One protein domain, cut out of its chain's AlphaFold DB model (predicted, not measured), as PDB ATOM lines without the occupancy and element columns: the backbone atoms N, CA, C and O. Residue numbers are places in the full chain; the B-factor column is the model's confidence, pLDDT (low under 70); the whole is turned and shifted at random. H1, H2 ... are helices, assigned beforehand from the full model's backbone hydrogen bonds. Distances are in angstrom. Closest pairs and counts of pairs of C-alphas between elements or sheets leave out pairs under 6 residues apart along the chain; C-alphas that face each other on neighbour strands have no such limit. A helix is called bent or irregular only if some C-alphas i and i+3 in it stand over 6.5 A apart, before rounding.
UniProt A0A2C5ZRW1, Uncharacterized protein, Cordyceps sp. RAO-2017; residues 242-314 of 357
ATOM      1  N   SER A 242      16.022 156.091  84.808       88.50
ATOM      2  CA  SER A 242      17.073 157.087  84.593       88.50
ATOM      3  C   SER A 242      18.418 156.693  85.206       88.50
ATOM      4  O   SER A 242      19.443 157.081  84.653       88.50
ATOM      5  N   ASN A 243      18.439 155.894  86.280       88.25
ATOM      6  CA  ASN A 243      19.670 155.428  86.921       88.25
ATOM      7  C   ASN A 243      20.577 154.709  85.902       88.25
ATOM      8  O   ASN A 243      21.734 155.086  85.729       88.25
ATOM      9  N   GLY A 244      20.032 153.758  85.134       87.56
ATOM     10  CA  GLY A 244      20.793 153.041  84.102       87.56
ATOM     11  C   GLY A 244      21.249 153.935  82.944       87.56
ATOM     12  O   GLY A 244      22.373 153.800  82.466       87.56
ATOM     13  N   ILE A 245      20.404 154.886  82.528       89.81
ATOM     14  CA  ILE A 245      20.724 155.848  81.459       89.81
ATOM     15  C   ILE A 245      21.922 156.716  81.861       89.81
ATOM     16  O   ILE A 245      22.861 156.868  81.084       89.81
ATOM     17  N   ILE A 246      21.917 157.236  83.091       90.50
ATOM     18  CA  ILE A 246      22.980 158.109  83.600       90.50
ATOM     19  C   ILE A 246      24.307 157.349  83.682       90.50
ATOM     20  O   ILE A 246      25.330 157.875  83.248       90.50
ATOM     21  N   TRP A 247      24.310 156.105  84.175       88.62
ATOM     22  CA  TRP A 247      25.533 155.297  84.221       88.62
ATOM     23  C   TRP A 247      26.113 155.040  82.826       88.62
ATOM     24  O   TRP A 247      27.297 155.293  82.609       88.62
ATOM     25  N   MET A 248      25.284 154.632  81.859       89.88
ATOM     26  CA  MET A 248      25.730 154.433  80.472       89.88
ATOM     27  C   MET A 248      26.257 155.720  79.826       89.88
ATOM     28  O   MET A 248      27.191 155.680  79.029       89.88
ATOM     29  N   GLN A 249      25.686 156.875  80.166       91.19
ATOM     30  CA  GLN A 249      26.172 158.156  79.665       91.19
ATOM     31  C   GLN A 249      27.517 158.542  80.276       91.19
ATOM     32  O   GLN A 249      28.403 158.992  79.560       91.19
ATOM     33  N   VAL A 250      27.683 158.367  81.585       90.31
ATOM     34  CA  VAL A 250      28.851 158.864  82.318       90.31
ATOM     35  C   VAL A 250      30.095 157.993  82.131       90.31
ATOM     36  O   VAL A 250      31.209 158.531  82.144       90.31
ATOM     37  N   LEU A 251      29.938 156.672  82.008       89.81
ATOM     38  CA  LEU A 251      31.089 155.772  81.983       89.81
ATOM     39  C   LEU A 251      31.957 155.989  80.726       89.81
ATOM     40  O   LEU A 251      31.416 156.045  79.616       89.81
ATOM     41  N   PRO A 252      33.295 156.054  80.883       86.88
ATOM     42  CA  PRO A 252      34.226 156.208  79.765       86.88
ATOM     43  C   PRO A 252      34.145 155.079  78.734       86.88
ATOM     44  O   PRO A 252      34.266 155.348  77.545       86.88
ATOM     45  N   ASP A 253      33.888 153.850  79.191       89.06
ATOM     46  CA  ASP A 253      33.795 152.658  78.335       89.06
ATOM     47  C   ASP A 253      32.502 152.605  77.503       89.06
ATOM     48  O   ASP A 253      32.375 151.783  76.599       89.06
ATOM     49  N   TYR A 254      31.535 153.476  77.811       89.62
ATOM     50  CA  TYR A 254      30.271 153.591  77.090       89.62
ATOM     51  C   TYR A 254      30.254 154.890  76.268       89.62
ATOM     52  O   TYR A 254      30.877 154.962  75.215       89.62
ATOM     53  N   LEU A 255      29.535 155.928  76.714       89.50
ATOM     54  CA  LEU A 255      29.332 157.153  75.925       89.50
ATOM     55  C   LEU A 255      30.247 158.317  76.333       89.50
ATOM     56  O   LEU A 255      30.329 159.301  75.598       89.50
ATOM     57  N   ASN A 256      30.911 158.235  77.492       90.44
ATOM     58  CA  ASN A 256      31.825 159.254  78.028       90.44
ATOM     59  C   ASN A 256      31.256 160.700  78.063       90.44
ATOM     60  O   ASN A 256      31.961 161.697  77.897       90.44
ATOM     61  N   GLN A 257      29.954 160.832  78.297       90.56
ATOM     62  CA  GLN A 257      29.208 162.085  78.368       90.56
ATOM     63  C   GLN A 257      29.229 162.658  79.791       90.56
ATOM     64  O   GLN A 257      28.299 162.499  80.581       90.56
ATOM     65  N   GLN A 258      30.295 163.384  80.123       87.62
ATOM     66  CA  GLN A 258      30.524 163.912  81.477       87.62
ATOM     67  C   GLN A 258      29.463 164.926  81.953       87.62
ATOM     68  O   GLN A 258      29.268 165.083  83.160       87.62
ATOM     69  N   TYR A 259      28.733 165.579  81.039       87.69
ATOM     70  CA  TYR A 259      27.656 166.517  81.388       87.69
ATOM     71  C   TYR A 259      26.485 165.839  82.125       87.69
ATOM     72  O   TYR A 259      25.785 166.492  82.908       87.69
ATOM     73  N   ALA A 260      26.311 164.524  81.939       87.44
ATOM     74  CA  ALA A 260      25.271 163.738  82.597       87.44
ATOM     75  C   ALA A 260      25.471 163.612  84.120       87.44
ATOM     76  O   ALA A 260      24.544 163.238  84.832       87.44
ATOM     77  N   LYS A 261      26.649 163.992  84.645       86.56
ATOM     78  CA  LYS A 261      26.921 164.082  86.092       86.56
ATOM     79  C   LYS A 261      26.232 165.267  86.772       86.56
ATOM     80  O   LYS A 261      26.169 165.311  87.999       86.56
ATOM     81  N   SER A 262      25.780 166.264  86.012       92.88
ATOM     82  CA  SER A 262      25.193 167.470  86.596       92.88
ATOM     83  C   SER A 262      23.864 167.162  87.297       92.88
ATOM     84  O   SER A 262      22.997 166.484  86.750       92.88
ATOM     85  N   PHE A 263      23.680 167.696  88.512       91.12
ATOM     86  CA  PHE A 263      22.466 167.466  89.308       91.12
ATOM     87  C   PHE A 263      21.192 167.857  88.549       91.12
ATOM     88  O   PHE A 263      20.223 167.104  88.542       91.12
ATOM     89  N   GLY A 264      21.213 169.006  87.862       93.38
ATOM     90  CA  GLY A 264      20.084 169.465  87.055       93.38
ATOM     91  C   GLY A 264      19.716 168.473  85.952       93.38
ATOM     92  O   GLY A 264      18.539 168.171  85.783       93.38
ATOM     93  N   TYR A 265      20.706 167.902  85.259       91.56
ATOM     94  CA  TYR A 265      20.462 166.883  84.240       91.56
ATOM     95  C   TYR A 265      19.853 165.614  84.839       91.56
ATOM     96  O   TYR A 265      18.826 165.146  84.355       91.56
ATOM     97  N   ILE A 266      20.431 165.097  85.928       91.69
ATOM     98  CA  ILE A 266      19.926 163.904  86.626       91.69
ATOM     99  C   ILE A 266      18.479 164.114  87.082       91.69
ATOM    100  O   ILE A 266      17.629 163.247  86.868       91.69
ATOM    101  N   PHE A 267      18.189 165.272  87.679       91.62
ATOM    102  CA  PHE A 267      16.863 165.627  88.166       91.62
ATOM    103  C   PHE A 267      15.854 165.731  87.017       91.62
ATOM    104  O   PHE A 267      14.857 165.009  87.017       91.62
ATOM    105  N   LEU A 268      16.128 166.561  86.001       93.00
ATOM    106  CA  LEU A 268      15.224 166.741  84.861       93.00
ATOM    107  C   LEU A 268      15.002 165.426  84.105       93.00
ATOM    108  O   LEU A 268      13.863 165.104  83.775       93.00
ATOM    109  N   ASN A 269      16.059 164.643  83.875       92.00
ATOM    110  CA  ASN A 269      15.965 163.356  83.190       92.00
ATOM    111  C   ASN A 269      15.120 162.343  83.983       92.00
ATOM    112  O   ASN A 269      14.279 161.643  83.417       92.00
ATOM    113  N   SER A 270      15.288 162.289  85.309       91.62
ATOM    114  CA  SER A 270      14.501 161.398  86.175       91.62
ATOM    115  C   SER A 270      13.020 161.783  86.207       91.62
ATOM    116  O   SER A 270      12.155 160.909  86.142       91.62
ATOM    117  N   PHE A 271      12.707 163.080  86.240       91.94
ATOM    118  CA  PHE A 271      11.324 163.557  86.154       91.94
ATOM    119  C   PHE A 271      10.709 163.300  84.777       91.94
ATOM    120  O   PHE A 271       9.591 162.793  84.698       91.94
ATOM    121  N   ALA A 272      11.435 163.594  83.696       93.75
ATOM    122  CA  ALA A 272      10.956 163.387  82.333       93.75
ATOM    123  C   ALA A 272      10.620 161.910  82.073       93.75
ATOM    124  O   ALA A 272       9.511 161.595  81.646       93.75
ATOM    125  N   THR A 273      11.538 160.998  82.404       91.81
ATOM    126  CA  THR A 273      11.323 159.550  82.241       91.81
ATOM    127  C   THR A 273      10.159 159.036  83.091       91.81
ATOM    128  O   THR A 273       9.336 158.262  82.599       91.81
ATOM    129  N   SER A 274      10.022 159.521  84.329       91.56
ATOM    130  CA  SER A 274       8.902 159.153  85.204       91.56
ATOM    131  C   SER A 274       7.557 159.649  84.661       91.56
ATOM    132  O   SER A 274       6.593 158.886  84.619       91.56
ATOM    133  N   PHE A 275       7.473 160.899  84.192       92.38
ATOM    134  CA  PHE A 275       6.236 161.445  83.624       92.38
ATOM    135  C   PHE A 275       5.821 160.757  82.328       92.38
ATOM    136  O   PHE A 275       4.630 160.529  82.130       92.38
ATOM    137  N   VAL A 276       6.775 160.376  81.475       94.00
ATOM    138  CA  VAL A 276       6.485 159.564  80.285       94.00
ATOM    139  C   VAL A 276       5.876 158.220  80.693       94.00
ATOM    140  O   VAL A 276       4.846 157.829  80.143       94.00
ATOM    141  N   GLY A 277       6.447 157.553  81.702       90.44
ATOM    142  CA  GLY A 277       5.913 156.298  82.238       90.44
ATOM    143  C   GLY A 277       4.483 156.437  82.771       90.44
ATOM    144  O   GLY A 277       3.595 155.688  82.360       90.44
ATOM    145  N   TYR A 278       4.226 157.432  83.626       90.69
ATOM    146  CA  TYR A 278       2.882 157.681  84.165       90.69
ATOM    147  C   TYR A 278       1.879 158.129  83.090       90.69
ATOM    148  O   TYR A 278       0.708 157.743  83.147       90.69
ATOM    149  N   GLY A 279       2.323 158.890  82.085       94.38
ATOM    150  CA  GLY A 279       1.502 159.287  80.943       94.38
ATOM    151  C   GLY A 279       1.056 158.085  80.110       94.38
ATOM    152  O   GLY A 279      -0.136 157.936  79.830       94.38
ATOM    153  N   LEU A 280       1.986 157.181  79.784       93.38
ATOM    154  CA  LEU A 280       1.673 155.948  79.062       93.38
ATOM    155  C   LEU A 280       0.756 155.032  79.885       93.38
ATOM    156  O   LEU A 280      -0.237 154.532  79.355       93.38
ATOM    157  N   ALA A 281       1.019 154.873  81.186       91.12
ATOM    158  CA  ALA A 281       0.155 154.106  82.083       91.12
ATOM    159  C   ALA A 281      -1.290 154.641  82.089       91.12
ATOM    160  O   ALA A 281      -2.243 153.861  82.057       91.12
ATOM    161  N   GLY A 282      -1.470 155.967  82.054       92.31
ATOM    162  CA  GLY A 282      -2.784 156.603  81.954       92.31
ATOM    163  C   GLY A 282      -3.542 156.261  80.666       92.31
ATOM    164  O   GLY A 282      -4.743 155.992  80.718       92.31
ATOM    165  N   ILE A 283      -2.848 156.210  79.524       94.50
ATOM    166  CA  ILE A 283      -3.438 155.850  78.222       94.50
ATOM    167  C   ILE A 283      -3.850 154.372  78.208       94.50
ATOM    168  O   ILE A 283      -4.953 154.026  77.776       94.50
ATOM    169  N   VAL A 284      -2.980 153.500  78.718       94.62
ATOM    170  CA  VAL A 284      -3.178 152.044  78.681       94.62
ATOM    171  C   VAL A 284      -4.157 151.558  79.764       94.62
ATOM    172  O   VAL A 284      -4.751 150.491  79.617       94.62
ATOM    173  N   ARG A 285      -4.444 152.366  80.798       92.12
ATOM    174  CA  ARG A 285      -5.418 152.058  81.869       92.12
ATOM    175  C   ARG A 285      -6.758 151.534  81.341       92.12
ATOM    176  O   ARG A 285      -7.358 150.649  81.946       92.12
ATOM    177  N   ARG A 286      -7.228 152.046  80.199       90.88
ATOM    178  CA  ARG A 286      -8.495 151.602  79.601       90.88
ATOM    179  C   ARG A 286      -8.491 150.150  79.128       90.88
ATOM    180  O   ARG A 286      -9.559 149.548  79.087       90.88
ATOM    181  N   PHE A 287      -7.328 149.621  78.780       88.75
ATOM    182  CA  PHE A 287      -7.162 148.263  78.278       88.75
ATOM    183  C   PHE A 287      -6.673 147.292  79.356       88.75
ATOM    184  O   PHE A 287      -7.000 146.122  79.273       88.75
ATOM    185  N   LEU A 288      -5.928 147.772  80.360       88.19
ATOM    186  CA  LEU A 288      -5.307 146.912  81.379       88.19
ATOM    187  C   LEU A 288      -5.963 146.949  82.767       88.19
ATOM    188  O   LEU A 288      -5.645 146.105  83.600       88.19
ATOM    189  N   VAL A 289      -6.807 147.946  83.058       87.44
ATOM    190  CA  VAL A 289      -7.357 148.151  84.414       87.44
ATOM    191  C   VAL A 289      -8.882 148.148  84.445       87.44
ATOM    192  O   VAL A 289      -9.456 147.626  85.388       87.44
ATOM    193  N   TYR A 290      -9.559 148.751  83.461       86.62
ATOM    194  CA  TYR A 290     -11.031 148.779  83.455       86.62
ATOM    195  C   TYR A 290     -11.716 147.459  83.060       86.62
ATOM    196  O   TYR A 290     -12.813 147.225  83.562       86.62
ATOM    197  N   PRO A 291     -11.162 146.612  82.169       86.75
ATOM    198  CA  PRO A 291     -11.747 145.297  81.916       86.75
ATOM    199  C   PRO A 291     -11.632 144.404  83.157       86.75
ATOM    200  O   PRO A 291     -10.540 144.251  83.699       86.75
ATOM    201  N   ALA A 292     -12.744 143.797  83.584       79.38
ATOM    202  CA  ALA A 292     -12.785 142.943  84.775       79.38
ATOM    203  C   ALA A 292     -11.892 141.693  84.652       79.38
ATOM    204  O   ALA A 292     -11.372 141.220  85.655       79.38
ATOM    205  N   SER A 293     -11.649 141.215  83.428       82.38
ATOM    206  CA  SER A 293     -10.774 140.071  83.135       82.38
ATOM    207  C   SER A 293      -9.292 140.305  83.418       82.38
ATOM    208  O   SER A 293      -8.524 139.349  83.538       82.38
ATOM    209  N   CYS A 294      -8.864 141.560  83.576       87.00
ATOM    210  CA  CYS A 294      -7.489 141.889  83.929       87.00
ATOM    211  C   CYS A 294      -7.263 141.781  85.447       87.00
ATOM    212  O   CYS A 294      -7.287 142.781  86.168       87.00
ATOM    213  N   VAL A 295      -6.999 140.565  85.928       87.44
ATOM    214  CA  VAL A 295      -6.675 140.297  87.339       87.44
ATOM    215  C   VAL A 295      -5.171 140.465  87.596       87.44
ATOM    216  O   VAL A 295      -4.338 139.953  86.850       87.44
ATOM    217  N   TRP A 296      -4.814 141.157  88.686       89.44
ATOM    218  CA  TRP A 296      -3.424 141.438  89.081       89.44
ATOM    219  C   TRP A 296      -3.094 140.810  90.450       89.44
ATOM    220  O   TRP A 296      -3.264 141.467  91.485       89.44
ATOM    221  N   PRO A 297      -2.585 139.561  90.501       89.44
ATOM    222  CA  PRO A 297      -2.395 138.824  91.756       89.44
ATOM    223  C   PRO A 297      -1.493 139.524  92.783       89.44
ATOM    224  O   PRO A 297      -1.772 139.502  93.980       89.44
ATOM    225  N   ALA A 298      -0.439 140.210  92.328       88.50
ATOM    226  CA  ALA A 298       0.457 140.962  93.211       88.50
ATOM    227  C   ALA A 298      -0.272 142.102  93.954       88.50
ATOM    228  O   ALA A 298      -0.014 142.363  95.133       88.50
ATOM    229  N   SER A 299      -1.220 142.761  93.283       90.31
ATOM    230  CA  SER A 299      -2.065 143.784  93.898       90.31
ATOM    231  C   SER A 299      -3.062 143.166  94.877       90.31
ATOM    232  O   SER A 299      -3.248 143.721  95.959       90.31
ATOM    233  N   LEU A 300      -3.634 141.998  94.558       90.75
ATOM    234  CA  LEU A 300      -4.527 141.272  95.471       90.75
ATOM    235  C   LEU A 300      -3.818 140.896  96.775       90.75
ATOM    236  O   LEU A 300      -4.348 141.165  97.846       90.75
ATOM    237  N   ALA A 301      -2.585 140.387  96.721       89.38
ATOM    238  CA  ALA A 301      -1.812 140.090  97.931       89.38
ATOM    239  C   ALA A 301      -1.623 141.332  98.829       89.38
ATOM    240  O   ALA A 301      -1.758 141.263 100.053       89.38
ATOM    241  N   THR A 302      -1.379 142.493  98.212       90.56
ATOM    242  CA  THR A 302      -1.240 143.771  98.924       90.56
ATOM    243  C   THR A 302      -2.559 144.186  99.583       90.56
ATOM    244  O   THR A 302      -2.573 144.585 100.750       90.56
ATOM    245  N   ILE A 303      -3.680 144.064  98.866       90.81
ATOM    246  CA  ILE A 303      -5.012 144.397  99.386       90.81
ATOM    247  C   ILE A 303      -5.401 143.440 100.518       90.81
ATOM    248  O   ILE A 303      -5.863 143.900 101.562       90.81
ATOM    249  N   ALA A 304      -5.139 142.141 100.362       89.12
ATOM    250  CA  ALA A 304      -5.423 141.117 101.363       89.12
ATOM    251  C   ALA A 304      -4.707 141.415 102.681       89.12
ATOM    252  O   ALA A 304      -5.325 141.380 103.744       89.12
ATOM    253  N   LEU A 305      -3.424 141.786 102.616       88.44
ATOM    254  CA  LEU A 305      -2.653 142.159 103.798       88.44
ATOM    255  C   LEU A 305      -3.209 143.424 104.472       88.44
ATOM    256  O   LEU A 305      -3.380 143.442 105.691       88.44
ATOM    257  N   ASN A 306      -3.550 144.465 103.705       89.81
ATOM    258  CA  ASN A 306      -4.153 145.684 104.261       89.81
ATOM    259  C   ASN A 306      -5.517 145.422 104.904       89.81
ATOM    260  O   ASN A 306      -5.774 145.879 106.018       89.81
ATOM    261  N   SER A 307      -6.370 144.653 104.228       87.12
ATOM    262  CA  SER A 307      -7.668 144.226 104.751       87.12
ATOM    263  C   SER A 307      -7.489 143.420 106.039       87.12
ATOM    264  O   SER A 307      -8.133 143.703 107.048       87.12
ATOM    265  N   ALA A 308      -6.530 142.491 106.065       84.69
ATOM    266  CA  ALA A 308      -6.249 141.668 107.232       84.69
ATOM    267  C   ALA A 308      -5.770 142.466 108.453       84.69
ATOM    268  O   ALA A 308      -6.109 142.080 109.572       84.69
ATOM    269  N   LEU A 309      -5.006 143.545 108.251       83.62
ATOM    270  CA  LEU A 309      -4.522 144.430 109.319       83.62
ATOM    271  C   LEU A 309      -5.620 145.347 109.871       83.62
ATOM    272  O   LEU A 309      -5.647 145.612 111.069       83.62
ATOM    273  N   GLN A 310      -6.514 145.821 109.003       82.19
ATOM    274  CA  GLN A 310      -7.606 146.729 109.363       82.19
ATOM    275  C   GLN A 310      -8.843 146.018 109.920       82.19
ATOM    276  O   GLN A 310      -9.638 146.636 110.624       82.19
ATOM    277  N   ASN A 311      -9.030 144.733 109.614       76.56
ATOM    278  CA  ASN A 311     -10.123 143.948 110.178       76.56
ATOM    279  C   ASN A 311      -9.830 143.648 111.657       76.56
ATOM    280  O   ASN A 311      -9.021 142.782 111.987       76.56
ATOM    281  N   GLU A 312     -10.507 144.381 112.543       65.38
ATOM    282  CA  GLU A 312     -10.417 144.224 114.002       65.38
ATOM    283  C   GLU A 312     -11.171 142.971 114.510       65.38
ATOM    284  O   GLU A 312     -11.011 142.574 115.667       65.38
ATOM    285  N   GLU A 313     -11.953 142.309 113.645       63.81
ATOM    286  CA  GLU A 313     -12.648 141.056 113.954       63.81
ATOM    287  C   GLU A 313     -11.662 139.889 114.119       63.81
ATOM    288  O   GLU A 313     -11.143 139.313 113.158       63.81
ATOM    289  N   ASN A 314     -11.426 139.506 115.374       62.19
ATOM    290  CA  ASN A 314     -10.628 138.334 115.718       62.19
ATOM    291  C   ASN A 314     -11.510 137.088 115.668       62.19
ATOM    292  O   ASN A 314     -12.035 136.646 116.691       62.19
TER     293      ASN A 314
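AT A GLANCE: This is residues 242 to 314 of the 357 residues of an uncharacterized protein of Cordyceps sp. RAO-2017 (UniProt A0A2C5ZRW1). What would one see first? H1 runs out, the chain turns back through the short H2, and one long helix, H3, passes H1 and goes on well beyond it. After a link at its far end, H4 stands free. What is it built of? The 73 printed residues hold four named helices, H1, H2, H3 and H4 in chain order, and no named strand; the class is all helix. How large is it? It is extended, with a radius of gyration of the C-alphas of 20.0 A and spans of 58 by 32 by 22 A.

IN THESE COORDINATES: Where does the printed part begin? H1, residues 242 to 250, starts at C-alpha 242 (17.073, 157.087, 84.593); H2 is residues 258 to 261. Which helix is longest? H3, residues 263 to 288, measures 35.4 A. Where does the last helix end? H4, residues 297 to 310, measures 20.0 A and ends at C-alpha 310 (-7.606, 146.729, 109.363).

HOW THE PARTS SIT: What does H1 touch? It touches H2, closest at the C-alphas of Val 250 and Gln 258, 5.4 A. It touches H3 with residues 266 to 273 of H3 alone, closest at the C-alphas of Ser 242 and Ser 270, 5.3 A, at a steep tilt of 41 degrees, opposite ways. And the others? H2 and H3 are close but not clearly touching, their closest C-alphas, Ala 260 and Ile 266, 6.7 A apart. H4 is apart from H1, H2 and H3. How do the backbones run? Every O i to N i+4 pair is within hydrogen-bond range in H1 and H4, and 20 of 22 in H3; H2 is too short for one. H3 has a kink of 33 degrees near residue 282 and is only just irregular: C-alphas 283 and 286 are 6.7 A apart.

THE WHOLE: How far does it reach? The two C-alphas farthest apart, Asn 256 and Asn 314, are 60.5 A apart. Is it cut? The printed part has no cut and no long link. Where is confidence low? Residues 312 to 314 have pLDDT under 70.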